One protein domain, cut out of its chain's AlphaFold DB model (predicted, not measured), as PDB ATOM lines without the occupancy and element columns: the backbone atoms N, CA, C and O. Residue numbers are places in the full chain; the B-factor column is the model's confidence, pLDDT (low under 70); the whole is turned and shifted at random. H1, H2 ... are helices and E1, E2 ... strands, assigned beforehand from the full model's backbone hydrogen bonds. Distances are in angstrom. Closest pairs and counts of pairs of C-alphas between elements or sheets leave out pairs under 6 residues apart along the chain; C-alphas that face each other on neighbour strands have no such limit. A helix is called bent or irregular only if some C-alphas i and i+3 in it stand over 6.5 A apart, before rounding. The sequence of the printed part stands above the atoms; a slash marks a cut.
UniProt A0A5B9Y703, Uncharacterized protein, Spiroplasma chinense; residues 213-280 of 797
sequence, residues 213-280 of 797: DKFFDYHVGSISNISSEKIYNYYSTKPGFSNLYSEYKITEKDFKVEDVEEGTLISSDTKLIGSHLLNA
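What this domain is: This is residues 213 to 280 of the 797 residues of an uncharacterized protein of Spiroplasma chinense (UniProt A0A5B9Y703). A small antiparallel sheet of three strands takes one end of the domain, with the short helix H1 over its edge strand E3, and H3 sits at the other end, off the sheet. H2 lies between them along the longest axis and only grazes the sheet. The 68 printed residues hold H1, H2, H3, E1, E2 and E3 in that order, with sheet order E1, E2, E3; the class is mixed, helices and strands, with under half of the residues, 33, in named elements. The whole is compact, with a radius of gyration of the C-alphas of 11.3 A and spans of 34 by 23 by 17 A.

Where its parts are: H1, residues 218 to 222, begins with C-alpha 218 at (29.978, 0.293, -2.215) and is irregular, but only just: C-alphas 218 and 221 are 7.0 A apart. H2, residues 228 to 235, is 10.7 A long, and H3 is residues 242 to 247. E1, residues 256 to 260, is 12.2 A long and E2, residues 263 to 267, 12.8 A. E3, residues 276 to 279, ends with C-alpha 279 at (32.283, 3.201, 8.170).

How they stand to each other: The strands form a meander, each the antiparallel neighbour of the one before. In the hairpin E1 and E2, N 258 and O 265 are 2.9 A apart, within hydrogen-bond range; in the hairpin E2 and E3, N 276 and O 266 are 2.8 A apart, also within range. H1 is on the sheet over E3 at a height of 8.9 A, and their closest C-alphas, Gly 221 and Leu 278, are 5.5 A apart. H2 only grazes the sheet with residues 228 to 231; the C-alphas of Ser 228 and Val 257 come closest, 5.9 A. H2 and H3 are close but not clearly touching, C-alphas of Tyr 235 and Ser 242 at 6.3 A, and only just about perpendicular at 70.0 degrees. H1 and H3 are apart. Each O i to N i+4 pair is within hydrogen-bond range in H2 and H3; in H1 0 of 1 is, beside 1 of 2 O i to N i+3 pairs.

The domain as a whole: The C-alphas of Glu 247 and Glu 261, the two farthest apart, are 34.4 A from each other. The printed part has no cut and no long link. Mean pLDDT of the printed part is 79.3; residues 218 to 225, 269 and 279 to 280 are under 70.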
ATOM      1  N   ASP A 213      36.160   4.071  -7.303       85.06
ATOM      2  CA  ASP A 213      34.737   3.696  -7.406       85.06
ATOM      3  C   ASP A 213      34.368   2.856  -8.644       85.06
ATOM      4  O   ASP A 213      33.276   2.293  -8.705       85.06
ATOM      5  N   LYS A 214      35.253   2.747  -9.644       87.19
ATOM      6  CA  LYS A 214      35.065   1.851 -10.801       87.19
ATOM      7  C   LYS A 214      35.508   0.418 -10.534       87.19
ATOM      8  O   LYS A 214      35.111  -0.480 -11.274       87.19
ATOM      9  N   PHE A 215      36.378   0.212  -9.550       85.75
ATOM     10  CA  PHE A 215      37.079  -1.061  -9.375       85.75
ATOM     11  C   PHE A 215      36.567  -1.872  -8.189       85.75
ATOM     12  O   PHE A 215      36.931  -3.037  -8.054       85.75
ATOM     13  N   PHE A 216      35.672  -1.314  -7.383       82.31
ATOM     14  CA  PHE A 216      34.851  -2.077  -6.459       82.31
ATOM     15  C   PHE A 216      33.523  -1.364  -6.205       82.31
ATOM     16  O   PHE A 216      33.402  -0.168  -6.458       82.31
ATOM     17  N   ASP A 217      32.514  -2.095  -5.727       74.31
ATOM     18  CA  ASP A 217      31.221  -1.506  -5.376       74.31
ATOM     19  C   ASP A 217      31.162  -1.049  -3.907       74.31
ATOM     20  O   ASP A 217      31.974  -1.427  -3.068       74.31
ATOM     21  N   TYR A 218      30.174  -0.218  -3.577       65.75
ATOM     22  CA  TYR A 218      29.978   0.293  -2.215       65.75
ATOM     23  C   TYR A 218      29.736  -0.820  -1.166       65.75
ATOM     24  O   TYR A 218      29.914  -0.592   0.027       65.75
ATOM     25  N   HIS A 219      29.368  -2.041  -1.577       59.41
ATOM     26  CA  HIS A 219      29.105  -3.164  -0.669       59.41
ATOM     27  C   HIS A 219      30.371  -3.930  -0.249       59.41
ATOM     28  O   HIS A 219      30.271  -4.937   0.452       59.41
ATOM     29  N   VAL A 220      31.571  -3.445  -0.599       62.81
ATOM     30  CA  VAL A 220      32.840  -3.977  -0.064       62.81
ATOM     31  C   VAL A 220      32.899  -3.956   1.464       62.81
ATOM     32  O   VAL A 220      33.531  -4.836   2.041       62.81
ATOM     33  N   GLY A 221      32.183  -3.035   2.121       54.16
ATOM     34  CA  GLY A 221      32.083  -2.958   3.586       54.16
ATOM     35  C   GLY A 221      31.528  -4.206   4.280       54.16
ATOM     36  O   GLY A 221      31.636  -4.315   5.497       54.16
ATOM     37  N   SER A 222      30.964  -5.152   3.529       51.41
ATOM     38  CA  SER A 222      30.449  -6.414   4.062       51.41
ATOM     39  C   SER A 222      31.490  -7.548   4.076       51.41
ATOM     40  O   SER A 222      31.205  -8.635   4.567       51.41
ATOM     41  N   ILE A 223      32.688  -7.335   3.522       57.19
ATOM     42  CA  ILE A 223      33.777  -8.320   3.540       57.19
ATOM     43  C   ILE A 223      34.546  -8.159   4.853       57.19
ATOM     44  O   ILE A 223      34.902  -7.052   5.242       57.19
ATOM     45  N   SER A 224      34.843  -9.251   5.546       52.41
ATOM     46  CA  SER A 224      35.650  -9.210   6.762       52.41
ATOM     47  C   SER A 224      37.146  -9.248   6.487       52.41
ATOM     48  O   SER A 224      37.601  -9.901   5.537       52.41
ATOM     49  N   ASN A 225      37.929  -8.583   7.347       61.31
ATOM     50  CA  ASN A 225      39.385  -8.469   7.217       61.31
ATOM     51  C   ASN A 225      39.761  -8.123   5.773       61.31
ATOM     52  O   ASN A 225      40.436  -8.907   5.094       61.31
ATOM     53  N   ILE A 226      39.187  -7.023   5.276       74.25
ATOM     54  CA  ILE A 226      39.376  -6.551   3.908       74.25
ATOM     55  C   ILE A 226      40.869  -6.324   3.715       74.25
ATOM     56  O   ILE A 226      41.504  -5.611   4.481       74.25
ATOM     57  N   SER A 227      41.430  -6.952   2.692       80.88
ATOM     58  CA  SER A 227      42.811  -6.746   2.276       80.88
ATOM     59  C   SER A 227      42.834  -6.419   0.792       80.88
ATOM     60  O   SER A 227      41.905  -6.763   0.052       80.88
ATOM     61  N   SER A 228      43.913  -5.786   0.341       85.25
ATOM     62  CA  SER A 228      44.117  -5.500  -1.077       85.25
ATOM     63  C   SER A 228      44.038  -6.764  -1.944       85.25
ATOM     64  O   SER A 228      43.445  -6.742  -3.022       85.25
ATOM     65  N   GLU A 229      44.560  -7.885  -1.435       84.38
ATOM     66  CA  GLU A 229      44.487  -9.201  -2.076       84.38
ATOM     67  C   GLU A 229      43.035  -9.686  -2.218       84.38
ATOM     68  O   GLU A 229      42.622 -10.112  -3.297       84.38
ATOM     69  N   LYS A 230      42.216  -9.579  -1.160       79.88
ATOM     70  CA  LYS A 230      40.803  -9.992  -1.201       79.88
ATOM     71  C   LYS A 230      39.974  -9.147  -2.163       79.88
ATOM     72  O   LYS A 230      39.171  -9.704  -2.913       79.88
ATOM     73  N   ILE A 231      40.176  -7.826  -2.160       83.00
ATOM     74  CA  ILE A 231      39.521  -6.921  -3.116       83.00
ATOM     75  C   ILE A 231      39.884  -7.352  -4.540       83.00
ATOM     76  O   ILE A 231      38.993  -7.579  -5.361       83.00
ATOM     77  N   TYR A 232      41.178  -7.533  -4.817       87.62
ATOM     78  CA  TYR A 232      41.653  -7.941  -6.134       87.62
ATOM     79  C   TYR A 232      41.079  -9.295  -6.568       87.62
ATOM     80  O   TYR A 232      40.480  -9.384  -7.639       87.62
ATOM     81  N   ASN A 233      41.209 -10.338  -5.747       83.75
ATOM     82  CA  ASN A 233      40.769 -11.693  -6.088       83.75
ATOM     83  C   ASN A 233      39.265 -11.754  -6.390       83.75
ATOM     84  O   ASN A 233      38.842 -12.435  -7.328       83.75
ATOM     85  N   TYR A 234      38.453 -10.999  -5.645       80.75
ATOM     86  CA  TYR A 234      37.015 -10.955  -5.871       80.75
ATOM     87  C   TYR A 234      36.637 -10.157  -7.128       80.75
ATOM     88  O   TYR A 234      35.950 -10.674  -8.010       80.75
ATOM     89  N   TYR A 235      37.085  -8.906  -7.258       84.62
ATOM     90  CA  TYR A 235      36.625  -8.035  -8.348       84.62
ATOM     91  C   TYR A 235      37.304  -8.302  -9.691       84.62
ATOM     92  O   TYR A 235      36.701  -8.044 -10.733       84.62
ATOM     93  N   SER A 236      38.507  -8.881  -9.699       86.62
ATOM     94  CA  SER A 236      39.158  -9.313 -10.943       86.62
ATOM     95  C   SER A 236      38.400 -10.446 -11.645       86.62
ATOM     96  O   SER A 236      38.496 -10.578 -12.866       86.62
ATOM     97  N   THR A 237      37.608 -11.226 -10.903       80.44
ATOM     98  CA  THR A 237      36.818 -12.350 -11.430       80.44
ATOM     99  C   THR A 237      35.320 -12.042 -11.543       80.44
ATOM    100  O   THR A 237      34.616 -12.703 -12.308       80.44
ATOM    101  N   LYS A 238      34.824 -11.002 -10.857       78.81
ATOM    102  CA  LYS A 238      33.411 -10.592 -10.866       78.81
ATOM    103  C   LYS A 238      32.955 -10.077 -12.248       78.81
ATOM    104  O   LYS A 238      33.559  -9.137 -12.783       78.81
ATOM    105  N   PRO A 239      31.854 -10.612 -12.822       77.31
ATOM    106  CA  PRO A 239      31.266 -10.090 -14.054       77.31
ATOM    107  C   PRO A 239      30.964  -8.588 -13.956       77.31
ATOM    108  O   PRO A 239      30.413  -8.117 -12.965       77.31
ATOM    109  N   GLY A 240      31.341  -7.828 -14.986       80.81
ATOM    110  CA  GLY A 240      31.217  -6.364 -15.021       80.81
ATOM    111  C   GLY A 240      32.468  -5.608 -14.551       80.81
ATOM    112  O   GLY A 240      32.740  -4.537 -15.084       80.81
ATOM    113  N   PHE A 241      33.275  -6.189 -13.654       85.06
ATOM    114  CA  PHE A 241      34.536  -5.599 -13.174       85.06
ATOM    115  C   PHE A 241      35.771  -6.236 -13.817       85.06
ATOM    116  O   PHE A 241      36.734  -5.533 -14.118       85.06
ATOM    117  N   SER A 242      35.732  -7.538 -14.112       84.94
ATOM    118  CA  SER A 242      36.860  -8.294 -14.683       84.94
ATOM    119  C   SER A 242      37.455  -7.668 -15.956       84.94
ATOM    120  O   SER A 242      38.679  -7.616 -16.126       84.94
ATOM    121  N   ASN A 243      36.599  -7.114 -16.822       86.38
ATOM    122  CA  ASN A 243      37.018  -6.389 -18.024       86.38
ATOM    123  C   ASN A 243      37.822  -5.126 -17.684       86.38
ATOM    124  O   ASN A 243      38.840  -4.875 -18.322       86.38
ATOM    125  N   LEU A 244      37.414  -4.369 -16.657       87.19
ATOM    126  CA  LEU A 244      38.117  -3.163 -16.208       87.19
ATOM    127  C   LEU A 244      39.475  -3.513 -15.589       87.19
ATOM    128  O   LEU A 244      40.479  -2.882 -15.907       87.19
ATOM    129  N   TYR A 245      39.538  -4.550 -14.751       89.19
ATOM    130  CA  TYR A 245      40.803  -5.002 -14.158       89.19
ATOM    131  C   TYR A 245      41.816  -5.420 -15.230       89.19
ATOM    132  O   TYR A 245      42.998  -5.083 -15.132       89.19
ATOM    133  N   SER A 246      41.339  -6.090 -16.282       86.88
ATOM    134  CA  SER A 246      42.157  -6.507 -17.423       86.88
ATOM    135  C   SER A 246      42.580  -5.323 -18.303       86.88
ATOM    136  O   SER A 246      43.756  -5.211 -18.650       86.88
ATOM    137  N   GLU A 247      41.650  -4.419 -18.636       86.81
ATOM    138  CA  GLU A 247      41.896  -3.225 -19.462       86.81
ATOM    139  C   GLU A 247      42.958  -2.312 -18.833       86.81
ATOM    140  O   GLU A 247      43.892  -1.881 -19.512       86.81
ATOM    141  N   TYR A 248      42.854  -2.070 -17.523       85.12
ATOM    142  CA  TYR A 248      43.719  -1.143 -16.791       85.12
ATOM    143  C   TYR A 248      44.910  -1.813 -16.091       85.12
ATOM    144  O   TYR A 248      45.708  -1.127 -15.448       85.12
ATOM    145  N   LYS A 249      45.068  -3.138 -16.234       88.19
ATOM    146  CA  LYS A 249      46.127  -3.932 -15.585       88.19
ATOM    147  C   LYS A 249      46.218  -3.637 -14.082       88.19
ATOM    148  O   LYS A 249      47.294  -3.299 -13.575       88.19
ATOM    149  N   ILE A 250      45.072  -3.700 -13.407       88.50
ATOM    150  CA  ILE A 250      44.962  -3.510 -11.959       88.50
ATOM    151  C   ILE A 250      45.452  -4.771 -11.252       88.50
ATOM    152  O   ILE A 250      45.161  -5.883 -11.688       88.50
ATOM    153  N   THR A 251      46.200  -4.591 -10.170       89.69
ATOM    154  CA  THR A 251      46.743  -5.652  -9.313       89.69
ATOM    155  C   THR A 251      46.418  -5.369  -7.849       89.69
ATOM    156  O   THR A 251      46.032  -4.253  -7.509       89.69
ATOM    157  N   GLU A 252      46.623  -6.341  -6.959       87.00
ATOM    158  CA  GLU A 252      46.479  -6.137  -5.508       87.00
ATOM    159  C   GLU A 252      47.303  -4.946  -4.983       87.00
ATOM    160  O   GLU A 252      46.848  -4.224  -4.108       87.00
ATOM    161  N   LYS A 253      48.476  -4.662  -5.569       87.69
ATOM    162  CA  LYS A 253      49.349  -3.548  -5.156       87.69
ATOM    163  C   LYS A 253      48.785  -2.173  -5.495       87.69
ATOM    164  O   LYS A 253      49.292  -1.172  -5.001       87.69
ATOM    165  N   ASP A 254      47.776  -2.123  -6.362       87.56
ATOM    166  CA  ASP A 254      47.107  -0.882  -6.732       87.56
ATOM    167  C   ASP A 254      46.030  -0.481  -5.705       87.56
ATOM    168  O   ASP A 254      45.477   0.611  -5.818       87.56
ATOM    169  N   PHE A 255      45.772  -1.310  -4.684       87.81
ATOM    170  CA  PHE A 255      44.937  -0.979  -3.531       87.81
ATOM    171  C   PHE A 255      45.763  -0.947  -2.248       87.81
ATOM    172  O   PHE A 255      46.607  -1.810  -2.000       87.81
ATOM    173  N   LYS A 256      45.443   0.004  -1.383       88.38
ATOM    174  CA  LYS A 256      45.957   0.122  -0.025       88.38
ATOM    175  C   LYS A 256      44.773   0.071   0.930       88.38
ATOM    176  O   LYS A 256      43.864   0.888   0.814       88.38
ATOM    177  N   VAL A 257      44.765  -0.906   1.830       86.81
ATOM    178  CA  VAL A 257      43.702  -1.070   2.827       86.81
ATOM    179  C   VAL A 257      44.302  -0.848   4.207       86.81
ATOM    180  O   VAL A 257      45.226  -1.561   4.590       86.81
ATOM    181  N   GLU A 258      43.808   0.161   4.919       86.12
ATOM    182  CA  GLU A 258      44.303   0.563   6.238       86.12
ATOM    183  C   GLU A 258      43.134   0.694   7.216       86.12
ATOM    184  O   GLU A 258      42.117   1.308   6.897       86.12
ATOM    185  N   ASP A 259      43.283   0.145   8.419       79.06
ATOM    186  CA  ASP A 259      42.331   0.383   9.502       79.06
ATOM    187  C   ASP A 259      42.630   1.738  10.153       79.06
ATOM    188  O   ASP A 259      43.733   1.987  10.646       79.06
ATOM    189  N   VAL A 260      41.635   2.621  10.146       79.94
ATOM    190  CA  VAL A 260      41.668   3.959  10.747       79.94
ATOM    191  C   VAL A 260      40.613   4.058  11.852       79.94
ATOM    192  O   VAL A 260      39.738   3.203  11.971       79.94
ATOM    193  N   GLU A 261      40.674   5.099  12.686       74.56
ATOM    194  CA  GLU A 261      39.769   5.260  13.842       74.56
ATOM    195  C   GLU A 261      38.276   5.200  13.456       74.56
ATOM    196  O   GLU A 261      37.456   4.661  14.195       74.56
ATOM    197  N   GLU A 262      37.935   5.694  12.266       70.56
ATOM    198  CA  GLU A 262      36.559   5.804  11.772       70.56
ATOM    199  C   GLU A 262      36.081   4.572  10.962       70.56
ATOM    200  O   GLU A 262      34.900   4.482  10.611       70.56
ATOM    201  N   GLY A 263      36.959   3.597  10.678       76.06
ATOM    202  CA  GLY A 263      36.633   2.413   9.872       76.06
ATOM    203  C   GLY A 263      37.800   1.860   9.052       76.06
ATOM    204  O   GLY A 263      38.960   2.044   9.403       76.06
ATOM    205  N   THR A 264      37.509   1.182   7.944       81.25
ATOM    206  CA  THR A 264      38.545   0.660   7.035       81.25
ATOM    207  C   THR A 264      38.644   1.560   5.806       81.25
ATOM    208  O   THR A 264      37.684   1.711   5.048       81.25
ATOM    209  N   LEU A 265      39.803   2.178   5.602       86.06
ATOM    210  CA  LEU A 265      40.083   3.054   4.472       86.06
ATOM    211  C   LEU A 265      40.667   2.244   3.315       86.06
ATOM    212  O   LEU A 265      41.727   1.633   3.445       86.06
ATOM    213  N   ILE A 266      40.009   2.288   2.157       87.88
ATOM    214  CA  ILE A 266      40.547   1.760   0.902       87.88
ATOM    215  C   ILE A 266      41.037   2.940   0.067       87.88
ATOM    216  O   ILE A 266      40.272   3.846  -0.250       87.88
ATOM    217  N   SER A 267      42.310   2.937  -0.299       87.19
ATOM    218  CA  SER A 267      42.968   3.981  -1.088       87.19
ATOM    219  C   SER A 267      43.937   3.364  -2.103       87.19
ATOM    220  O   SER A 267      43.942   2.148  -2.305       87.19
ATOM    221  N   SER A 268      44.725   4.186  -2.792       82.75
ATOM    222  CA  SER A 268      45.762   3.739  -3.725       82.75
ATOM    223  C   SER A 268      46.919   4.728  -3.723       82.75
ATOM    224  O   SER A 268      46.697   5.934  -3.787       82.75
ATOM    225  N   ASP A 269      48.146   4.204  -3.691       68.88
ATOM    226  CA  ASP A 269      49.379   5.001  -3.772       68.88
ATOM    227  C   ASP A 269      49.955   5.038  -5.205       68.88
ATOM    228  O   ASP A 269      51.003   5.639  -5.445       68.88
ATOM    229  N   THR A 270      49.319   4.351  -6.165       71.38
ATOM    230  CA  THR A 270      49.884   4.114  -7.504       71.38
ATOM    231  C   THR A 270      49.026   4.700  -8.628       71.38
ATOM    232  O   THR A 270      49.348   5.756  -9.173       71.38
ATOM    233  N   LYS A 271      47.978   3.974  -9.038       74.19
ATOM    234  CA  LYS A 271      47.255   4.167 -10.305       74.19
ATOM    235  C   LYS A 271      45.810   4.616 -10.137       74.19
ATOM    236  O   LYS A 271      45.233   5.110 -11.102       74.19
ATOM    237  N   LEU A 272      45.194   4.362  -8.983       83.25
ATOM    238  CA  LEU A 272      43.789   4.690  -8.762       83.25
ATOM    239  C   LEU A 272      43.692   6.011  -8.008       83.25
ATOM    240  O   LEU A 272      44.411   6.242  -7.045       83.25
ATOM    241  N   ILE A 273      42.776   6.871  -8.433       84.06
ATOM    242  CA  ILE A 273      42.505   8.129  -7.749       84.06
ATOM    243  C   ILE A 273      41.317   7.937  -6.810       84.06
ATOM    244  O   ILE A 273      40.266   7.415  -7.200       84.06
ATOM    245  N   GLY A 274      41.480   8.437  -5.590       85.62
ATOM    246  CA  GLY A 274      40.438   8.499  -4.582       85.62
ATOM    247  C   GLY A 274      40.656   7.534  -3.428       85.62
ATOM    248  O   GLY A 274      41.499   6.639  -3.468       85.62
ATOM    249  N   SER A 275      39.857   7.726  -2.393       87.12
ATOM    250  CA  SER A 275      39.810   6.869  -1.221       87.12
ATOM    251  C   SER A 275      38.372   6.690  -0.768       87.12
ATOM    252  O   SER A 275      37.588   7.637  -0.800       87.12
ATOM    253  N   HIS A 276      38.033   5.502  -0.298       86.50
ATOM    254  CA  HIS A 276      36.721   5.185   0.232       86.50
ATOM    255  C   HIS A 276      36.850   4.733   1.682       86.50
ATOM    256  O   HIS A 276      37.532   3.747   1.962       86.50
ATOM    257  N   LEU A 277      36.212   5.465   2.595       81.75
ATOM    258  CA  LEU A 277      36.116   5.064   3.992       81.75
ATOM    259  C   LEU A 277      34.893   4.168   4.166       81.75
ATOM    260  O   LEU A 277      33.759   4.587   3.934       81.75
ATOM    261  N   LEU A 278      35.133   2.937   4.598       76.12
ATOM    262  CA  LEU A 278      34.089   2.012   5.003       76.12
ATOM    263  C   LEU A 278      33.805   2.243   6.486       76.12
ATOM    264  O   LEU A 278      34.629   1.894   7.329       76.12
ATOM    265  N   ASN A 279      32.662   2.860   6.796       63.31
ATOM    266  CA  ASN A 279      32.283   3.201   8.170       63.31
ATOM    267  C   ASN A 279      32.236   1.966   9.082       63.31
ATOM    268  O   ASN A 279      31.664   0.936   8.726       63.31
ATOM    269  N   ALA A 280      32.741   2.128  10.307       49.81
ATOM    270  CA  ALA A 280      32.762   1.138  11.386       49.81
ATOM    271  C   ALA A 280      31.384   0.732  11.963       49.81
ATOM    272  O   ALA A 280      31.329   0.172  13.062       49.81
TER     273      ALA A 280